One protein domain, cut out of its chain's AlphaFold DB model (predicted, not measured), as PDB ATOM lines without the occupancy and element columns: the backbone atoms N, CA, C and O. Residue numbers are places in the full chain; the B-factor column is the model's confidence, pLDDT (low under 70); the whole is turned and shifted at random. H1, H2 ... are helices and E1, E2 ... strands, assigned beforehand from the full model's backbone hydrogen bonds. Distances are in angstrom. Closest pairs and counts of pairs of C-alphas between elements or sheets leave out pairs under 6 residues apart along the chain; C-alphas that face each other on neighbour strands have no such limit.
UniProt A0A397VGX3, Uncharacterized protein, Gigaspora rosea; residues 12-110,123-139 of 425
ATOM      1  N   HIS A  12     -44.880 -26.775 -48.761       77.50
ATOM      2  CA  HIS A  12     -44.838 -26.315 -47.371       77.50
ATOM      3  C   HIS A  12     -44.922 -24.782 -47.269       77.50
ATOM      4  O   HIS A  12     -45.779 -24.251 -46.565       77.50
ATOM      5  N   ASN A  13     -44.107 -24.063 -48.044       74.50
ATOM      6  CA  ASN A  13     -44.085 -22.597 -48.043       74.50
ATOM      7  C   ASN A  13     -45.380 -21.993 -48.603       74.50
ATOM      8  O   ASN A  13     -45.809 -20.930 -48.155       74.50
ATOM      9  N   ILE A  14     -46.031 -22.670 -49.555       78.50
ATOM     10  CA  ILE A  14     -47.368 -22.293 -50.031       78.50
ATOM     11  C   ILE A  14     -48.392 -22.428 -48.898       78.50
ATOM     12  O   ILE A  14     -49.243 -21.552 -48.740       78.50
ATOM     13  N   ASN A  15     -48.322 -23.495 -48.098       78.62
ATOM     14  CA  ASN A  15     -49.245 -23.711 -46.988       78.62
ATOM     15  C   ASN A  15     -49.058 -22.680 -45.860       78.62
ATOM     16  O   ASN A  15     -50.039 -22.112 -45.384       78.62
ATOM     17  N   GLU A  16     -47.817 -22.361 -45.490       77.44
ATOM     18  CA  GLU A  16     -47.528 -21.313 -44.497       77.44
ATOM     19  C   GLU A  16     -47.919 -19.911 -44.992       77.44
ATOM     20  O   GLU A  16     -48.495 -19.112 -44.247       77.44
ATOM     21  N   ALA A  17     -47.719 -19.623 -46.284       73.31
ATOM     22  CA  ALA A  17     -48.212 -18.391 -46.894       73.31
ATOM     23  C   ALA A  17     -49.749 -18.322 -46.878       73.31
ATOM     24  O   ALA A  17     -50.308 -17.272 -46.566       73.31
ATOM     25  N   LYS A  18     -50.452 -19.435 -47.144       78.25
ATOM     26  CA  LYS A  18     -51.918 -19.504 -47.023       78.25
ATOM     27  C   LYS A  18     -52.372 -19.218 -45.593       78.25
ATOM     28  O   LYS A  18     -53.251 -18.380 -45.421       78.25
ATOM     29  N   LYS A  19     -51.756 -19.837 -44.579       75.00
ATOM     30  CA  LYS A  19     -52.062 -19.569 -43.161       75.00
ATOM     31  C   LYS A  19     -51.844 -18.099 -42.797       75.00
ATOM     32  O   LYS A  19     -52.709 -17.494 -42.172       75.00
ATOM     33  N   SER A  20     -50.746 -17.504 -43.261       69.75
ATOM     34  CA  SER A  20     -50.442 -16.082 -43.045       69.75
ATOM     35  C   SER A  20     -51.479 -15.163 -43.701       69.75
ATOM     36  O   SER A  20     -51.938 -14.206 -43.081       69.75
ATOM     37  N   VAL A  21     -51.907 -15.476 -44.928       72.44
ATOM     38  CA  VAL A  21     -52.958 -14.728 -45.636       72.44
ATOM     39  C   VAL A  21     -54.316 -14.895 -44.949       72.44
ATOM     40  O   VAL A  21     -55.028 -13.908 -44.800       72.44
ATOM     41  N   VAL A  22     -54.672 -16.098 -44.480       71.31
ATOM     42  CA  VAL A  22     -55.886 -16.329 -43.672       71.31
ATOM     43  C   VAL A  22     -55.837 -15.488 -42.394       71.31
ATOM     44  O   VAL A  22     -56.810 -14.804 -42.088       71.31
ATOM     45  N   GLY A  23     -54.707 -15.484 -41.679       63.44
ATOM     46  CA  GLY A  23     -54.505 -14.674 -40.474       63.44
ATOM     47  C   GLY A  23     -54.638 -13.172 -40.741       63.44
ATOM     48  O   GLY A  23     -55.315 -12.471 -39.992       63.44
ATOM     49  N   LEU A  24     -54.085 -12.686 -41.857       65.94
ATOM     50  CA  LEU A  24     -54.277 -11.316 -42.345       65.94
ATOM     51  C   LEU A  24     -55.743 -11.019 -42.676       65.94
ATOM     52  O   LEU A  24     -56.242  -9.972 -42.282       65.94
ATOM     53  N   CYS A  25     -56.461 -11.931 -43.334       61.75
ATOM     54  CA  CYS A  25     -57.884 -11.764 -43.628       61.75
ATOM     55  C   CYS A  25     -58.744 -11.735 -42.355       61.75
ATOM     56  O   CYS A  25     -59.665 -10.926 -42.269       61.75
ATOM     57  N   TYR A  26     -58.429 -12.563 -41.355       61.03
ATOM     58  CA  TYR A  26     -59.089 -12.528 -40.048       61.03
ATOM     59  C   TYR A  26     -58.788 -11.235 -39.291       61.03
ATOM     60  O   TYR A  26     -59.705 -10.642 -38.728       61.03
ATOM     61  N   MET A  27     -57.546 -10.740 -39.335       62.44
ATOM     62  CA  MET A  27     -57.212  -9.409 -38.823       62.44
ATOM     63  C   MET A  27     -57.986  -8.321 -39.569       62.44
ATOM     64  O   MET A  27     -58.607  -7.487 -38.930       62.44
ATOM     65  N   MET A  28     -58.044  -8.345 -40.901       62.09
ATOM     66  CA  MET A  28     -58.811  -7.384 -41.707       62.09
ATOM     67  C   MET A  28     -60.314  -7.410 -41.384       62.09
ATOM     68  O   MET A  28     -60.944  -6.356 -41.278       62.09
ATOM     69  N   ALA A  29     -60.889  -8.598 -41.188       62.78
ATOM     70  CA  ALA A  29     -62.280  -8.770 -40.775       62.78
ATOM     71  C   ALA A  29     -62.510  -8.269 -39.338       62.78
ATOM     72  O   ALA A  29     -63.475  -7.549 -39.080       62.78
ATOM     73  N   GLY A  30     -61.580  -8.562 -38.423       60.09
ATOM     74  CA  GLY A  30     -61.563  -8.054 -37.051       60.09
ATOM     75  C   GLY A  30     -61.362  -6.538 -36.969       60.09
ATOM     76  O   GLY A  30     -61.939  -5.890 -36.105       60.09
ATOM     77  N   LEU A  31     -60.637  -5.931 -37.910       56.34
ATOM     78  CA  LEU A  31     -60.485  -4.480 -38.010       56.34
ATOM     79  C   LEU A  31     -61.733  -3.811 -38.563       56.34
ATOM     80  O   LEU A  31     -62.034  -2.688 -38.194       56.34
ATOM     81  N   ARG A  32     -62.563  -4.478 -39.358       56.03
ATOM     82  CA  ARG A  32     -63.889  -3.930 -39.697       56.03
ATOM     83  C   ARG A  32     -64.912  -4.076 -38.571       56.03
ATOM     84  O   ARG A  32     -66.001  -3.514 -38.667       56.03
ATOM     85  N   ASN A  33     -64.550  -4.736 -37.475       63.19
ATOM     86  CA  ASN A  33     -65.389  -4.829 -36.295       63.19
ATOM     87  C   ASN A  33     -65.471  -3.466 -35.570       63.19
ATOM     88  O   ASN A  33     -64.460  -2.846 -35.222       63.19
ATOM     89  N   LYS A  34     -66.700  -2.988 -35.338       56.66
ATOM     90  CA  LYS A  34     -67.010  -1.737 -34.621       56.66
ATOM     91  C   LYS A  34     -66.609  -1.789 -33.136       56.66
ATOM     92  O   LYS A  34     -66.497  -0.742 -32.502       56.66
ATOM     93  N   PHE A  35     -66.368  -2.984 -32.595       56.19
ATOM     94  CA  PHE A  35     -66.052  -3.205 -31.182       56.19
ATOM     95  C   PHE A  35     -64.546  -3.158 -30.854       56.19
ATOM     96  O   PHE A  35     -64.188  -3.121 -29.682       56.19
ATOM     97  N   VAL A  36     -63.651  -3.073 -31.852       64.19
ATOM     98  CA  VAL A  36     -62.183  -3.046 -31.649       64.19
ATOM     99  C   VAL A  36     -61.610  -1.638 -31.893       64.19
ATOM    100  O   VAL A  36     -60.713  -1.422 -32.707       64.19
ATOM    101  N   ASN A  37     -62.162  -0.629 -31.210       70.00
ATOM    102  CA  ASN A  37     -61.767   0.775 -31.413       70.00
ATOM    103  C   ASN A  37     -60.388   1.121 -30.830       70.00
ATOM    104  O   ASN A  37     -59.710   2.000 -31.361       70.00
ATOM    105  N   GLN A  38     -59.956   0.428 -29.773       77.12
ATOM    106  CA  GLN A  38     -58.669   0.689 -29.126       77.12
ATOM    107  C   GLN A  38     -57.485   0.355 -30.045       77.12
ATOM    108  O   GLN A  38     -56.611   1.194 -30.239       77.12
ATOM    109  N   TYR A  39     -57.508  -0.805 -30.706       78.56
ATOM    110  CA  TYR A  39     -56.445  -1.193 -31.636       78.56
ATOM    111  C   TYR A  39     -56.340  -0.232 -32.832       78.56
ATOM    112  O   TYR A  39     -55.252   0.188 -33.209       78.56
ATOM    113  N   LYS A  40     -57.471   0.202 -33.404       83.12
ATOM    114  CA  LYS A  40     -57.475   1.199 -34.493       83.12
ATOM    115  C   LYS A  40     -56.863   2.533 -34.076       83.12
ATOM    116  O   LYS A  40     -56.265   3.222 -34.902       83.12
ATOM    117  N   LEU A  41     -57.063   2.922 -32.816       86.94
ATOM    118  CA  LEU A  41     -56.462   4.124 -32.254       86.94
ATOM    119  C   LEU A  41     -54.948   3.953 -32.105       86.94
ATOM    120  O   LEU A  41     -54.212   4.859 -32.483       86.94
ATOM    121  N   GLU A  42     -54.488   2.799 -31.623       84.44
ATOM    122  CA  GLU A  42     -53.060   2.464 -31.529       84.44
ATOM    123  C   GLU A  42     -52.385   2.464 -32.906       84.44
ATOM    124  O   GLU A  42     -51.336   3.084 -33.066       84.44
ATOM    125  N   VAL A  43     -53.026   1.884 -33.927       83.19
ATOM    126  CA  VAL A  43     -52.554   1.943 -35.321       83.19
ATOM    127  C   VAL A  43     -52.460   3.392 -35.810       83.19
ATOM    128  O   VAL A  43     -51.439   3.784 -36.370       83.19
ATOM    129  N   GLY A  44     -53.480   4.217 -35.561       86.62
ATOM    130  CA  GLY A  44     -53.461   5.635 -35.938       86.62
ATOM    131  C   GLY A  44     -52.365   6.439 -35.232       86.62
ATOM    132  O   GLY A  44     -51.705   7.274 -35.855       86.62
ATOM    133  N   LEU A  45     -52.126   6.170 -33.946       85.12
ATOM    134  CA  LEU A  45     -51.036   6.774 -33.174       85.12
ATOM    135  C   LEU A  45     -49.666   6.333 -33.699       85.12
ATOM    136  O   LEU A  45     -48.784   7.177 -33.858       85.12
ATOM    137  N   TYR A  46     -49.506   5.047 -34.015       84.00
ATOM    138  CA  TYR A  46     -48.278   4.489 -34.574       84.00
ATOM    139  C   TYR A  46     -47.953   5.078 -35.949       84.00
ATOM    140  O   TYR A  46     -46.813   5.476 -36.191       84.00
ATOM    141  N   LEU A  47     -48.946   5.203 -36.834       79.62
ATOM    142  CA  LEU A  47     -48.770   5.822 -38.151       79.62
ATOM    143  C   LEU A  47     -48.277   7.268 -38.019       79.62
ATOM    144  O   LEU A  47     -47.295   7.642 -38.660       79.62
ATOM    145  N   MET A  48     -48.896   8.059 -37.138       83.50
ATOM    146  CA  MET A  48     -48.463   9.435 -36.876       83.50
ATOM    147  C   MET A  48     -47.055   9.504 -36.271       83.50
ATOM    148  O   MET A  48     -46.267  10.359 -36.668       83.50
ATOM    149  N   ALA A  49     -46.724   8.621 -35.323       75.19
ATOM    150  CA  ALA A  49     -45.382   8.541 -34.739       75.19
ATOM    151  C   ALA A  49     -44.318   8.136 -35.775       75.19
ATOM    152  O   ALA A  49     -43.175   8.575 -35.688       75.19
ATOM    153  N   SER A  50     -44.712   7.359 -36.784       77.38
ATOM    154  CA  SER A  50     -43.857   6.923 -37.896       77.38
ATOM    155  C   SER A  50     -43.727   7.959 -39.022       77.38
ATOM    156  O   SER A  50     -43.110   7.674 -40.044       77.38
ATOM    157  N   GLY A  51     -44.307   9.153 -38.858       79.31
ATOM    158  CA  GLY A  51     -44.207  10.243 -39.832       79.31
ATOM    159  C   GLY A  51     -45.250  10.220 -40.955       79.31
ATOM    160  O   GLY A  51     -45.073  10.920 -41.950       79.31
ATOM    161  N   ALA A  52     -46.335   9.448 -40.828       79.31
ATOM    162  CA  ALA A  52     -47.435   9.500 -41.790       79.31
ATOM    163  C   ALA A  52     -48.126  10.878 -41.785       79.31
ATOM    164  O   ALA A  52     -48.296  11.504 -40.736       79.31
ATOM    165  N   THR A  53     -48.565  11.340 -42.959       88.62
ATOM    166  CA  THR A  53     -49.365  12.566 -43.076       88.62
ATOM    167  C   THR A  53     -50.777  12.349 -42.531       88.62
ATOM    168  O   THR A  53     -51.281  11.225 -42.482       88.62
ATOM    169  N   TRP A  54     -51.456  13.436 -42.155       87.81
ATOM    170  CA  TRP A  54     -52.854  13.367 -41.721       87.81
ATOM    171  C   TRP A  54     -53.764  12.748 -42.796       87.81
ATOM    172  O   TRP A  54     -54.613  11.926 -42.460       87.81
ATOM    173  N   ASP A  55     -53.520  13.052 -44.075       88.25
ATOM    174  CA  ASP A  55     -54.257  12.469 -45.204       88.25
ATOM    175  C   ASP A  55     -54.022  10.961 -45.345       88.25
ATOM    176  O   ASP A  55     -54.950  10.208 -45.647       88.25
ATOM    177  N   ALA A  56     -52.795  10.491 -45.085       82.12
ATOM    178  CA  ALA A  56     -52.484   9.065 -45.077       82.12
ATOM    179  C   ALA A  56     -53.233   8.344 -43.945       82.12
ATOM    180  O   ALA A  56     -53.807   7.278 -44.166       82.12
ATOM    181  N   VAL A  57     -53.301   8.945 -42.751       82.56
ATOM    182  CA  VAL A  57     -54.070   8.400 -41.619       82.56
ATOM    183  C   VAL A  57     -55.571   8.379 -41.916       82.56
ATOM    184  O   VAL A  57     -56.227   7.368 -41.663       82.56
ATOM    185  N   ASP A  58     -56.121   9.438 -42.511       88.69
ATOM    186  CA  ASP A  58     -57.530   9.481 -42.914       88.69
ATOM    187  C   ASP A  58     -57.849   8.475 -44.023       88.69
ATOM    188  O   ASP A  58     -58.898   7.830 -43.992       88.69
ATOM    189  N   THR A  59     -56.929   8.269 -44.964       83.94
ATOM    190  CA  THR A  59     -57.049   7.229 -45.994       83.94
ATOM    191  C   THR A  59     -57.069   5.838 -45.358       83.94
ATOM    192  O   THR A  59     -57.977   5.052 -45.627       83.94
ATOM    193  N   MET A  60     -56.147   5.550 -44.433       80.56
ATOM    194  CA  MET A  60     -56.134   4.293 -43.669       80.56
ATOM    195  C   MET A  60     -57.402   4.107 -42.829       80.56
ATOM    196  O   MET A  60     -57.876   2.981 -42.655       80.56
ATOM    197  N   SER A  61     -57.985   5.202 -42.339       84.56
ATOM    198  CA  SER A  61     -59.257   5.168 -41.628       84.56
ATOM    199  C   SER A  61     -60.438   4.845 -42.539       84.56
ATOM    200  O   SER A  61     -61.222   3.957 -42.207       84.56
ATOM    201  N   LYS A  62     -60.523   5.473 -43.718       84.50
ATOM    202  CA  LYS A  62     -61.538   5.166 -44.746       84.50
ATOM    203  C   LYS A  62     -61.465   3.709 -45.210       84.50
ATOM    204  O   LYS A  62     -62.492   3.095 -45.477       84.50
ATOM    205  N   LEU A  63     -60.262   3.136 -45.250       77.94
ATOM    206  CA  LEU A  63     -60.041   1.718 -45.550       77.94
ATOM    207  C   LEU A  63     -60.435   0.772 -44.393       77.94
ATOM    208  O   LEU A  63     -60.566  -0.436 -44.604       77.94
ATOM    209  N   GLY A  64     -60.670   1.309 -43.191       76.62
ATOM    210  CA  GLY A  64     -61.119   0.580 -42.001       76.62
ATOM    211  C   GLY A  64     -60.004   0.095 -41.069       76.62
ATOM    212  O   GLY A  64     -60.298  -0.605 -40.101       76.62
ATOM    213  N   TYR A  65     -58.746   0.461 -41.328       74.88
ATOM    214  CA  TYR A  65     -57.574  -0.021 -40.582       74.88
ATOM    215  C   TYR A  65     -57.185   0.855 -39.388       74.88
ATOM    216  O   TYR A  65     -56.559   0.374 -38.449       74.88
ATOM    217  N   SER A  66     -57.544   2.137 -39.423       83.44
ATOM    218  CA  SER A  66     -57.181   3.133 -38.410       83.44
ATOM    219  C   SER A  66     -58.400   3.957 -37.987       83.44
ATOM    220  O   SER A  66     -59.448   3.953 -38.639       83.44
ATOM    221  N   VAL A  67     -58.266   4.710 -36.901       87.19
ATOM    222  CA  VAL A  67     -59.140   5.863 -36.642       87.19
ATOM    223  C   VAL A  67     -58.742   7.052 -37.522       87.19
ATOM    224  O   VAL A  67     -57.618   7.104 -38.027       87.19
ATOM    225  N   CYS A  68     -59.652   8.012 -37.689       91.31
ATOM    226  CA  CYS A  68     -59.375   9.230 -38.443       91.31
ATOM    227  C   CYS A  68     -58.368  10.127 -37.711       91.31
ATOM    228  O   CYS A  68     -58.230  10.087 -36.481       91.31
ATOM    229  N   ALA A  69     -57.705  10.984 -38.479       91.12
ATOM    230  CA  ALA A  69     -56.750  11.984 -38.026       91.12
ATOM    231  C   ALA A  69     -57.271  12.792 -36.826       91.12
ATOM    232  O   ALA A  69     -56.566  12.980 -35.830       91.12
ATOM    233  N   ASN A  70     -58.537  13.215 -36.872       92.69
ATOM    234  CA  ASN A  70     -59.165  13.999 -35.807       92.69
ATOM    235  C   ASN A  70     -59.258  13.242 -34.476       92.69
ATOM    236  O   ASN A  70     -59.050  13.838 -33.413       92.69
ATOM    237  N   THR A  71     -59.514  11.934 -34.512       90.69
ATOM    238  CA  THR A  71     -59.546  11.088 -33.311       90.69
ATOM    239  C   THR A  71     -58.149  10.945 -32.715       90.69
ATOM    240  O   THR A  71     -57.980  11.147 -31.510       90.69
ATOM    241  N   VAL A  72     -57.126  10.709 -33.548       89.56
ATOM    242  CA  VAL A  72     -55.719  10.676 -33.100       89.56
ATOM    243  C   VAL A  72     -55.321  12.010 -32.465       89.56
ATOM    244  O   VAL A  72     -54.764  12.048 -31.366       89.56
ATOM    245  N   LYS A  73     -55.656  13.130 -33.117       92.25
ATOM    246  CA  LYS A  73     -55.384  14.488 -32.628       92.25
ATOM    247  C   LYS A  73     -56.049  14.756 -31.277       92.25
ATOM    248  O   LYS A  73     -55.412  15.302 -30.377       92.25
ATOM    249  N   SER A  74     -57.311  14.365 -31.125       92.75
ATOM    250  CA  SER A  74     -58.074  14.557 -29.886       92.75
ATOM    251  C   SER A  74     -57.490  13.742 -28.735       92.75
ATOM    252  O   SER A  74     -57.316  14.266 -27.634       92.75
ATOM    253  N   PHE A  75     -57.102  12.493 -29.001       91.69
ATOM    254  CA  PHE A  75     -56.437  11.652 -28.011       91.69
ATOM    255  C   PHE A  75     -55.079  12.227 -27.587       91.69
ATOM    256  O   PHE A  75     -54.821  12.361 -26.392       91.69
ATOM    257  N   ARG A  76     -54.242  12.670 -28.537       89.12
ATOM    258  CA  ARG A  76     -52.958  13.331 -28.232       89.12
ATOM    259  C   ARG A  76     -53.140  14.566 -27.348       89.12
ATOM    260  O   ARG A  76     -52.415  14.720 -26.370       89.12
ATOM    261  N   LYS A  77     -54.139  15.409 -27.639       89.38
ATOM    262  CA  LYS A  77     -54.480  16.565 -26.791       89.38
ATOM    263  C   LYS A  77     -54.893  16.145 -25.379       89.38
ATOM    264  O   LYS A  77     -54.508  16.804 -24.417       89.38
ATOM    265  N   LYS A  78     -55.661  15.059 -25.239       91.06
ATOM    266  CA  LYS A  78     -56.051  14.519 -23.928       91.06
ATOM    267  C   LYS A  78     -54.827  14.071 -23.126       91.06
ATOM    268  O   LYS A  78     -54.707  14.452 -21.965       91.06
ATOM    269  N   VAL A  79     -53.909  13.333 -23.754       85.69
ATOM    270  CA  VAL A  79     -52.651  12.896 -23.124       85.69
ATOM    271  C   VAL A  79     -51.801  14.094 -22.708       85.69
ATOM    272  O   VAL A  79     -51.332  14.134 -21.577       85.69
ATOM    273  N   GLN A  80     -51.661  15.104 -23.572       83.69
ATOM    274  CA  GLN A  80     -50.900  16.318 -23.262       83.69
ATOM    275  C   GLN A  80     -51.464  17.055 -22.041       83.69
ATOM    276  O   GLN A  80     -50.713  17.395 -21.133       83.69
ATOM    277  N   ARG A  81     -52.786  17.257 -21.981       87.50
ATOM    278  CA  ARG A  81     -53.438  17.900 -20.827       87.50
ATOM    279  C   ARG A  81     -53.218  17.112 -19.538       87.50
ATOM    280  O   ARG A  81     -52.873  17.697 -18.522       87.50
ATOM    281  N   GLN A  82     -53.379  15.788 -19.585       90.00
ATOM    282  CA  GLN A  82     -53.134  14.931 -18.422       90.00
ATOM    283  C   GLN A  82     -51.667  14.938 -17.984       90.00
ATOM    284  O   GLN A  82     -51.389  14.830 -16.797       90.00
ATOM    285  N   TYR A  83     -50.729  15.053 -18.925       83.69
ATOM    286  CA  TYR A  83     -49.305  15.119 -18.615       83.69
ATOM    287  C   TYR A  83     -48.936  16.401 -17.858       83.69
ATOM    288  O   TYR A  83     -48.202  16.317 -16.880       83.69
ATOM    289  N   VAL A  84     -49.494  17.555 -18.250       83.38
ATOM    290  CA  VAL A  84     -49.297  18.828 -17.529       83.38
ATOM    291  C   VAL A  84     -49.793  18.719 -16.089       83.38
ATOM    292  O   VAL A  84     -49.039  19.012 -15.169       83.38
ATOM    293  N   ILE A  85     -51.006  18.190 -15.889       89.44
ATOM    294  CA  ILE A  85     -51.577  17.987 -14.547       89.44
ATOM    295  C   ILE A  85     -50.672  17.075 -13.703       89.44
ATOM    296  O   ILE A  85     -50.330  17.409 -12.575       89.44
ATOM    297  N   LYS A  86     -50.207  15.950 -14.265       88.44
ATOM    298  CA  LYS A  86     -49.289  15.032 -13.568       88.44
ATOM    299  C   LYS A  86     -47.954  15.682 -13.201       88.44
ATOM    300  O   LYS A  86     -47.381  15.342 -12.168       88.44
ATOM    301  N   LEU A  87     -47.431  16.570 -14.046       84.81
ATOM    302  CA  LEU A  87     -46.213  17.326 -13.752       84.81
ATOM    303  C   LEU A  87     -46.438  18.309 -12.601       84.81
ATOM    304  O   LEU A  87     -45.636  18.340 -11.670       84.81
ATOM    305  N   GLU A  88     -47.529  19.071 -12.637       87.56
ATOM    306  CA  GLU A  88     -47.897  19.998 -11.562       87.56
ATOM    307  C   GLU A  88     -48.072  19.261 -10.229       87.56
ATOM    308  O   GLU A  88     -47.490  19.662  -9.219       87.56
ATOM    309  N   GLU A  89     -48.792  18.138 -10.230       90.69
ATOM    310  CA  GLU A  89     -48.940  17.261  -9.064       90.69
ATOM    311  C   GLU A  89     -47.581  16.749  -8.567       90.69
ATOM    312  O   GLU A  89     -47.305  16.784  -7.366       90.69
ATOM    313  N   HIS A  90     -46.698  16.314  -9.475       86.50
ATOM    314  CA  HIS A  90     -45.360  15.845  -9.122       86.50
ATOM    315  C   HIS A  90     -44.547  16.922  -8.396       86.50
ATOM    316  O   HIS A  90     -44.012  16.645  -7.323       86.50
ATOM    317  N   PHE A  91     -44.461  18.141  -8.934       85.69
ATOM    318  CA  PHE A  91     -43.691  19.215  -8.300       85.69
ATOM    319  C   PHE A  91     -44.348  19.725  -7.017       85.69
ATOM    320  O   PHE A  91     -43.647  20.010  -6.047       85.69
ATOM    321  N   THR A  92     -45.680  19.761  -6.960       86.94
ATOM    322  CA  THR A  92     -46.417  20.149  -5.747       86.94
ATOM    323  C   THR A  92     -46.137  19.179  -4.599       86.94
ATOM    324  O   THR A  92     -45.812  19.609  -3.490       86.94
ATOM    325  N   ASN A  93     -46.162  17.871  -4.875       86.69
ATOM    326  CA  ASN A  93     -45.864  16.820  -3.896       86.69
ATOM    327  C   ASN A  93     -44.397  16.821  -3.432       86.69
ATOM    328  O   ASN A  93     -44.087  16.309  -2.357       86.69
ATOM    329  N   HIS A  94     -43.493  17.414  -4.214       84.12
ATOM    330  CA  HIS A  94     -42.059  17.445  -3.934       84.12
ATOM    331  C   HIS A  94     -41.505  18.853  -3.686       84.12
ATOM    332  O   HIS A  94     -40.291  19.017  -3.658       84.12
ATOM    333  N   LYS A  95     -42.351  19.863  -3.442       80.25
ATOM    334  CA  LYS A  95     -41.961  21.289  -3.377       80.25
ATOM    335  C   LYS A  95     -40.769  21.623  -2.463       80.25
ATOM    336  O   LYS A  95     -40.034  22.560  -2.740       80.25
ATOM    337  N   ASN A  96     -40.561  20.841  -1.401       81.50
ATOM    338  CA  ASN A  96     -39.489  21.044  -0.417       81.50
ATOM    339  C   ASN A  96     -38.231  20.202  -0.704       81.50
ATOM    340  O   ASN A  96     -37.374  20.057   0.168       81.50
ATOM    341  N   ARG A  97     -38.124  19.594  -1.891       82.50
ATOM    342  CA  ARG A  97     -36.973  18.783  -2.305       82.50
ATOM    343  C   ARG A  97     -36.156  19.497  -3.367       82.50
ATOM    344  O   ARG A  97     -36.691  20.221  -4.210       82.50
ATOM    345  N   LEU A  98     -34.851  19.246  -3.356       82.00
ATOM    346  CA  LEU A  98     -33.982  19.641  -4.454       82.00
ATOM    347  C   LEU A  98     -34.386  18.885  -5.725       82.00
ATOM    348  O   LEU A  98     -34.474  17.656  -5.726       82.00
ATOM    349  N   HIS A  99     -34.590  19.622  -6.812       82.44
ATOM    350  CA  HIS A  99     -34.790  19.054  -8.137       82.44
ATOM    351  C   HIS A  99     -33.568  19.344  -8.990       82.44
ATOM    352  O   HIS A  99     -33.128  20.489  -9.091       82.44
ATOM    353  N   VAL A 100     -33.032  18.305  -9.619       81.44
ATOM    354  CA  VAL A 100     -32.001  18.453 -10.641       81.44
ATOM    355  C   VAL A 100     -32.702  18.454 -11.987       81.44
ATOM    356  O   VAL A 100     -33.355  17.471 -12.346       81.44
ATOM    357  N   TYR A 101     -32.591  19.571 -12.701       80.56
ATOM    358  CA  TYR A 101     -33.099  19.718 -14.056       80.56
ATOM    359  C   TYR A 101     -31.934  19.621 -15.031       80.56
ATOM    360  O   TYR A 101     -31.101  20.521 -15.103       80.56
ATOM    361  N   ASN A 102     -31.850  18.500 -15.738       78.31
ATOM    362  CA  ASN A 102     -30.867  18.305 -16.788       78.31
ATOM    363  C   ASN A 102     -31.489  18.692 -18.131       78.31
ATOM    364  O   ASN A 102     -32.506  18.113 -18.523       78.31
ATOM    365  N   ILE A 103     -30.881  19.661 -18.808       79.00
ATOM    366  CA  ILE A 103     -31.231  20.072 -20.167       79.00
ATOM    367  C   ILE A 103     -30.057  19.661 -21.039       79.00
ATOM    368  O   ILE A 103     -28.960  20.183 -20.870       79.00
ATOM    369  N   ASP A 104     -30.296  18.718 -21.939       72.25
ATOM    370  CA  ASP A 104     -29.268  18.192 -22.830       72.25
ATOM    371  C   ASP A 104     -29.730  18.344 -24.281       72.25
ATOM    372  O   ASP A 104     -30.807  17.863 -24.660       72.25
ATOM    373  N   ASP A 105     -28.942  19.051 -25.083       67.50
ATOM    374  CA  ASP A 105     -29.154  19.276 -26.505       67.50
ATOM    375  C   ASP A 105     -28.382  18.229 -27.315       67.50
ATOM    376  O   ASP A 105     -27.318  18.471 -27.882       67.50
ATOM    377  N   TYR A 106     -28.944  17.020 -27.408       59.94
ATOM    378  CA  TYR A 106     -28.326  15.953 -28.187       59.94
ATOM    379  C   TYR A 106     -28.223  16.343 -29.667       59.94
ATOM    380  O   TYR A 106     -29.177  16.263 -30.449       59.94
ATOM    381  N   HIS A 107     -27.014  16.711 -30.078       52.56
ATOM    382  CA  HIS A 107     -26.624  16.821 -31.471       52.56
ATOM    383  C   HIS A 107     -26.112  15.463 -31.972       52.56
ATOM    384  O   HIS A 107     -25.315  14.805 -31.312       52.56
ATOM    385  N   ALA A 108     -26.546  15.053 -33.169       50.25
ATOM    386  CA  ALA A 108     -26.092  13.831 -33.844       50.25
ATOM    387  C   ALA A 108     -26.435  12.503 -33.131       50.25
ATOM    388  O   ALA A 108     -25.592  11.614 -33.007       50.25
ATOM    389  N   ILE A 109     -27.703  12.312 -32.741       52.31
ATOM    390  CA  ILE A 109     -28.203  10.970 -32.404       52.31
ATOM    391  C   ILE A 109     -28.184  10.118 -33.682       52.31
ATOM    392  O   ILE A 109     -29.085  10.189 -34.521       52.31
ATOM    393  N   HIS A 110     -27.137   9.313 -33.847       46.28
ATOM    394  CA  HIS A 110     -27.089   8.275 -34.865       46.28
ATOM    395  C   HIS A 110     -28.077   7.173 -34.469       46.28
ATOM    396  O   HIS A 110     -27.755   6.283 -33.685       46.28
ATOM    397  N   ALA A 123     -29.670  15.736 -39.042       48.19
ATOM    398  CA  ALA A 123     -29.739  15.538 -37.601       48.19
ATOM    399  C   ALA A 123     -31.071  16.115 -37.095       48.19
ATOM    400  O   ALA A 123     -31.298  17.320 -37.193       48.19
ATOM    401  N   ASN A 124     -31.961  15.266 -36.582       50.31
ATOM    402  CA  ASN A 124     -33.120  15.751 -35.846       50.31
ATOM    403  C   ASN A 124     -32.590  16.355 -34.546       50.31
ATOM    404  O   ASN A 124     -31.998  15.650 -33.732       50.31
ATOM    405  N   HIS A 125     -32.758  17.664 -34.383       54.12
ATOM    406  CA  HIS A 125     -32.456  18.345 -33.132       54.12
ATOM    407  C   HIS A 125     -33.410  17.813 -32.057       54.12
ATOM    408  O   HIS A 125     -34.626  17.951 -32.192       54.12
ATOM    409  N   PHE A 126     -32.868  17.176 -31.019       54.84
ATOM    410  CA  PHE A 126     -33.645  16.697 -29.882       54.84
ATOM    411  C   PHE A 126     -33.044  17.262 -28.600       54.84
ATOM    412  O   PHE A 126     -31.917  16.936 -28.244       54.84
ATOM    413  N   ALA A 127     -33.806  18.114 -27.918       57.94
ATOM    414  CA  ALA A 127     -33.481  18.551 -26.569       57.94
ATOM    415  C   ALA A 127     -34.232  17.653 -25.581       57.94
ATOM    416  O   ALA A 127     -35.458  17.540 -25.649       57.94
ATOM    417  N   THR A 128     -33.503  17.009 -24.673       67.06
ATOM    418  CA  THR A 128     -34.103  16.232 -23.585       67.06
ATOM    419  C   THR A 128     -34.072  17.062 -22.318       67.06
ATOM    420  O   THR A 128     -33.028  17.572 -21.927       67.06
ATOM    421  N   CYS A 129     -35.220  17.170 -21.662       71.88
ATOM    422  CA  CYS A 129     -35.339  17.785 -20.350       71.88
ATOM    423  C   CYS A 129     -35.693  16.700 -19.331       71.88
ATOM    424  O   CYS A 129     -36.747  16.072 -19.441       71.88
ATOM    425  N   ILE A 130     -34.821  16.460 -18.352       77.50
ATOM    426  CA  ILE A 130     -35.036  15.472 -17.288       77.50
ATOM    427  C   ILE A 130     -35.040  16.200 -15.949       77.50
ATOM    428  O   ILE A 130     -34.013  16.710 -15.512       77.50
ATOM    429  N   ALA A 131     -36.189  16.208 -15.277       80.44
ATOM    430  CA  ALA A 131     -36.310  16.659 -13.897       80.44
ATOM    431  C   ALA A 131     -36.298  15.445 -12.962       80.44
ATOM    432  O   ALA A 131     -37.125  14.545 -13.117       80.44
ATOM    433  N   LYS A 132     -35.391  15.413 -11.982       82.38
ATOM    434  CA  LYS A 132     -35.372  14.363 -10.954       82.38
ATOM    435  C   LYS A 132     -35.310  14.967  -9.547       82.38
ATOM    436  O   LYS A 132     -34.391  15.746  -9.280       82.38
ATOM    437  N   PRO A 133     -36.229  14.600  -8.637       82.25
ATOM    438  CA  PRO A 133     -36.119  14.978  -7.236       82.25
ATOM    439  C   PRO A 133     -35.016  14.164  -6.549       82.25
ATOM    440  O   PRO A 133     -34.900  12.950  -6.742       82.25
ATOM    441  N   VAL A 134     -34.224  14.823  -5.709       83.75
ATOM    442  CA  VAL A 134     -33.240  14.182  -4.834       83.75
ATOM    443  C   VAL A 134     -33.921  13.910  -3.493       83.75
ATOM    444  O   VAL A 134     -34.289  14.837  -2.779       83.75
ATOM    445  N   LEU A 135     -34.146  12.631  -3.173       77.62
ATOM    446  CA  LEU A 135     -35.020  12.216  -2.064       77.62
ATOM    447  C   LEU A 135     -34.537  12.686  -0.682       77.62
ATOM    448  O   LEU A 135     -35.365  13.036   0.155       77.62
ATOM    449  N   GLU A 136     -33.222  12.711  -0.469       80.44
ATOM    450  CA  GLU A 136     -32.586  13.016   0.823       80.44
ATOM    451  C   GLU A 136     -32.124  14.477   0.949       80.44
ATOM    452  O   GLU A 136     -31.561  14.868   1.967       80.44
ATOM    453  N   SER A 137     -32.356  15.304  -0.074       75.25
ATOM    454  CA  SER A 137     -31.884  16.688  -0.099       75.25
ATOM    455  C   SER A 137     -33.050  17.664   0.017       75.25
ATOM    456  O   SER A 137     -33.988  17.650  -0.788       75.25
ATOM    457  N   GLN A 138     -32.984  18.527   1.031       73.06
ATOM    458  CA  GLN A 138     -33.930  19.624   1.192       73.06
ATOM    459  C   GLN A 138     -33.745  20.658   0.079       73.06
ATOM    460  O   GLN A 138     -32.640  20.868  -0.426       73.06
ATOM    461  N   SER A 139     -34.836  21.320  -0.300       70.62
ATOM    462  CA  SER A 139     -34.781  22.480  -1.182       70.62
ATOM    463  C   SER A 139     -33.817  23.516  -0.614       70.62
ATOM    464  O   SER A 139     -33.880  23.840   0.575       70.62
TER     465      SER A 139
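AT A GLANCE: This is residues 12 to 110 and 123 to 139 of the 425 residues of an uncharacterized protein of Gigaspora rosea (UniProt A0A397VGX3). A two-stranded ribbon, E1 and E2, folds back from the end of one long straight helix, H4, and makes an open V with it; at the other end of H4 a small helical hairpin, H2 and H3, packs on its first turn. Beyond that cluster the first helix, H1, reaches away, and its residues 12 to 26 stick out alone. The printed part has 116 residues, with four named helices and then two named strands in the order H1, H2, H3, H4, E1, E2; the sheet, E1 - E2, is antiparallel, and the class is mixed, helices and strands. The whole is extended, with a radius of gyration of the C-alphas of 21.7 A, and spans 66 by 34 by 29 A.

IN THESE COORDINATES: Start at the sheet: E1 is residues 97 to 106, 27.4 A long, and E2 is residues 126 to 138, 31.2 A, ending at C-alpha 138 at (-33.930, 19.624, 1.192). E2 bends by 83 degrees at residue 135. Step back to H4, residues 69 to 93, and find C-alpha 69 at (-56.750, 11.984, -38.026); from there the helix runs 36.1 A. Before it come H3, residues 54 to 62, 12.3 A, and H2, residues 37 to 49, 18.4 A. H1, residues 12 to 31, begins at C-alpha 12 at (-44.838, -26.315, -47.371) and runs 28.4 A.

HOW THE PARTS SIT: E1 and E2 are antiparallel neighbours at 161 degrees; look at N 102 and O 130, 2.8 A apart, and N 134 and O 98, 2.8 A, both within hydrogen-bond range. H4 and E2 are near each other, with 5 pairs of C-alphas within 10 A. At its other end, H4 touches H2 with residues 69 to 72 alone, about perpendicular at 84 degrees; the closest C-alphas, of Leu 45 and Val 72, are 6.1 A apart. H4 touches H3 with residue 69 alone, at a steep tilt of 64 degrees, opposite ways; the closest C-alphas, of Trp 54 and Ala 69, are 5.5 A apart. H2 and H3 form a helical hairpin and touch at a shallow tilt of 26 degrees, opposite ways, with C-alphas of Gly 44 and Val 57 closest at 6.3 A. The helix packing is mostly crossed, only just, with 1 of 3 touching pairs at a shallow tilt. H1 touches no helix; it is close to H2 but not clearly touching, with C-alphas of Leu 31 and Lys 40 closest at 7.3 A. In H1, H2, H3 and H4, every O i to N i+4 pair is within hydrogen-bond range.

THE WHOLE: The C-alphas of His 12 and Ser 139, the two farthest apart, are 67.9 A apart. Residues 111 to 122 are not printed, and C-alphas 110 and 123 are 8.2 A apart across the cut. Of the links that are printed whole, none is long. The mean pLDDT of the printed part is 77.0; look for values under 70 at residue 20 and residues 23 to 36, 105 to 110 and 123 to 128.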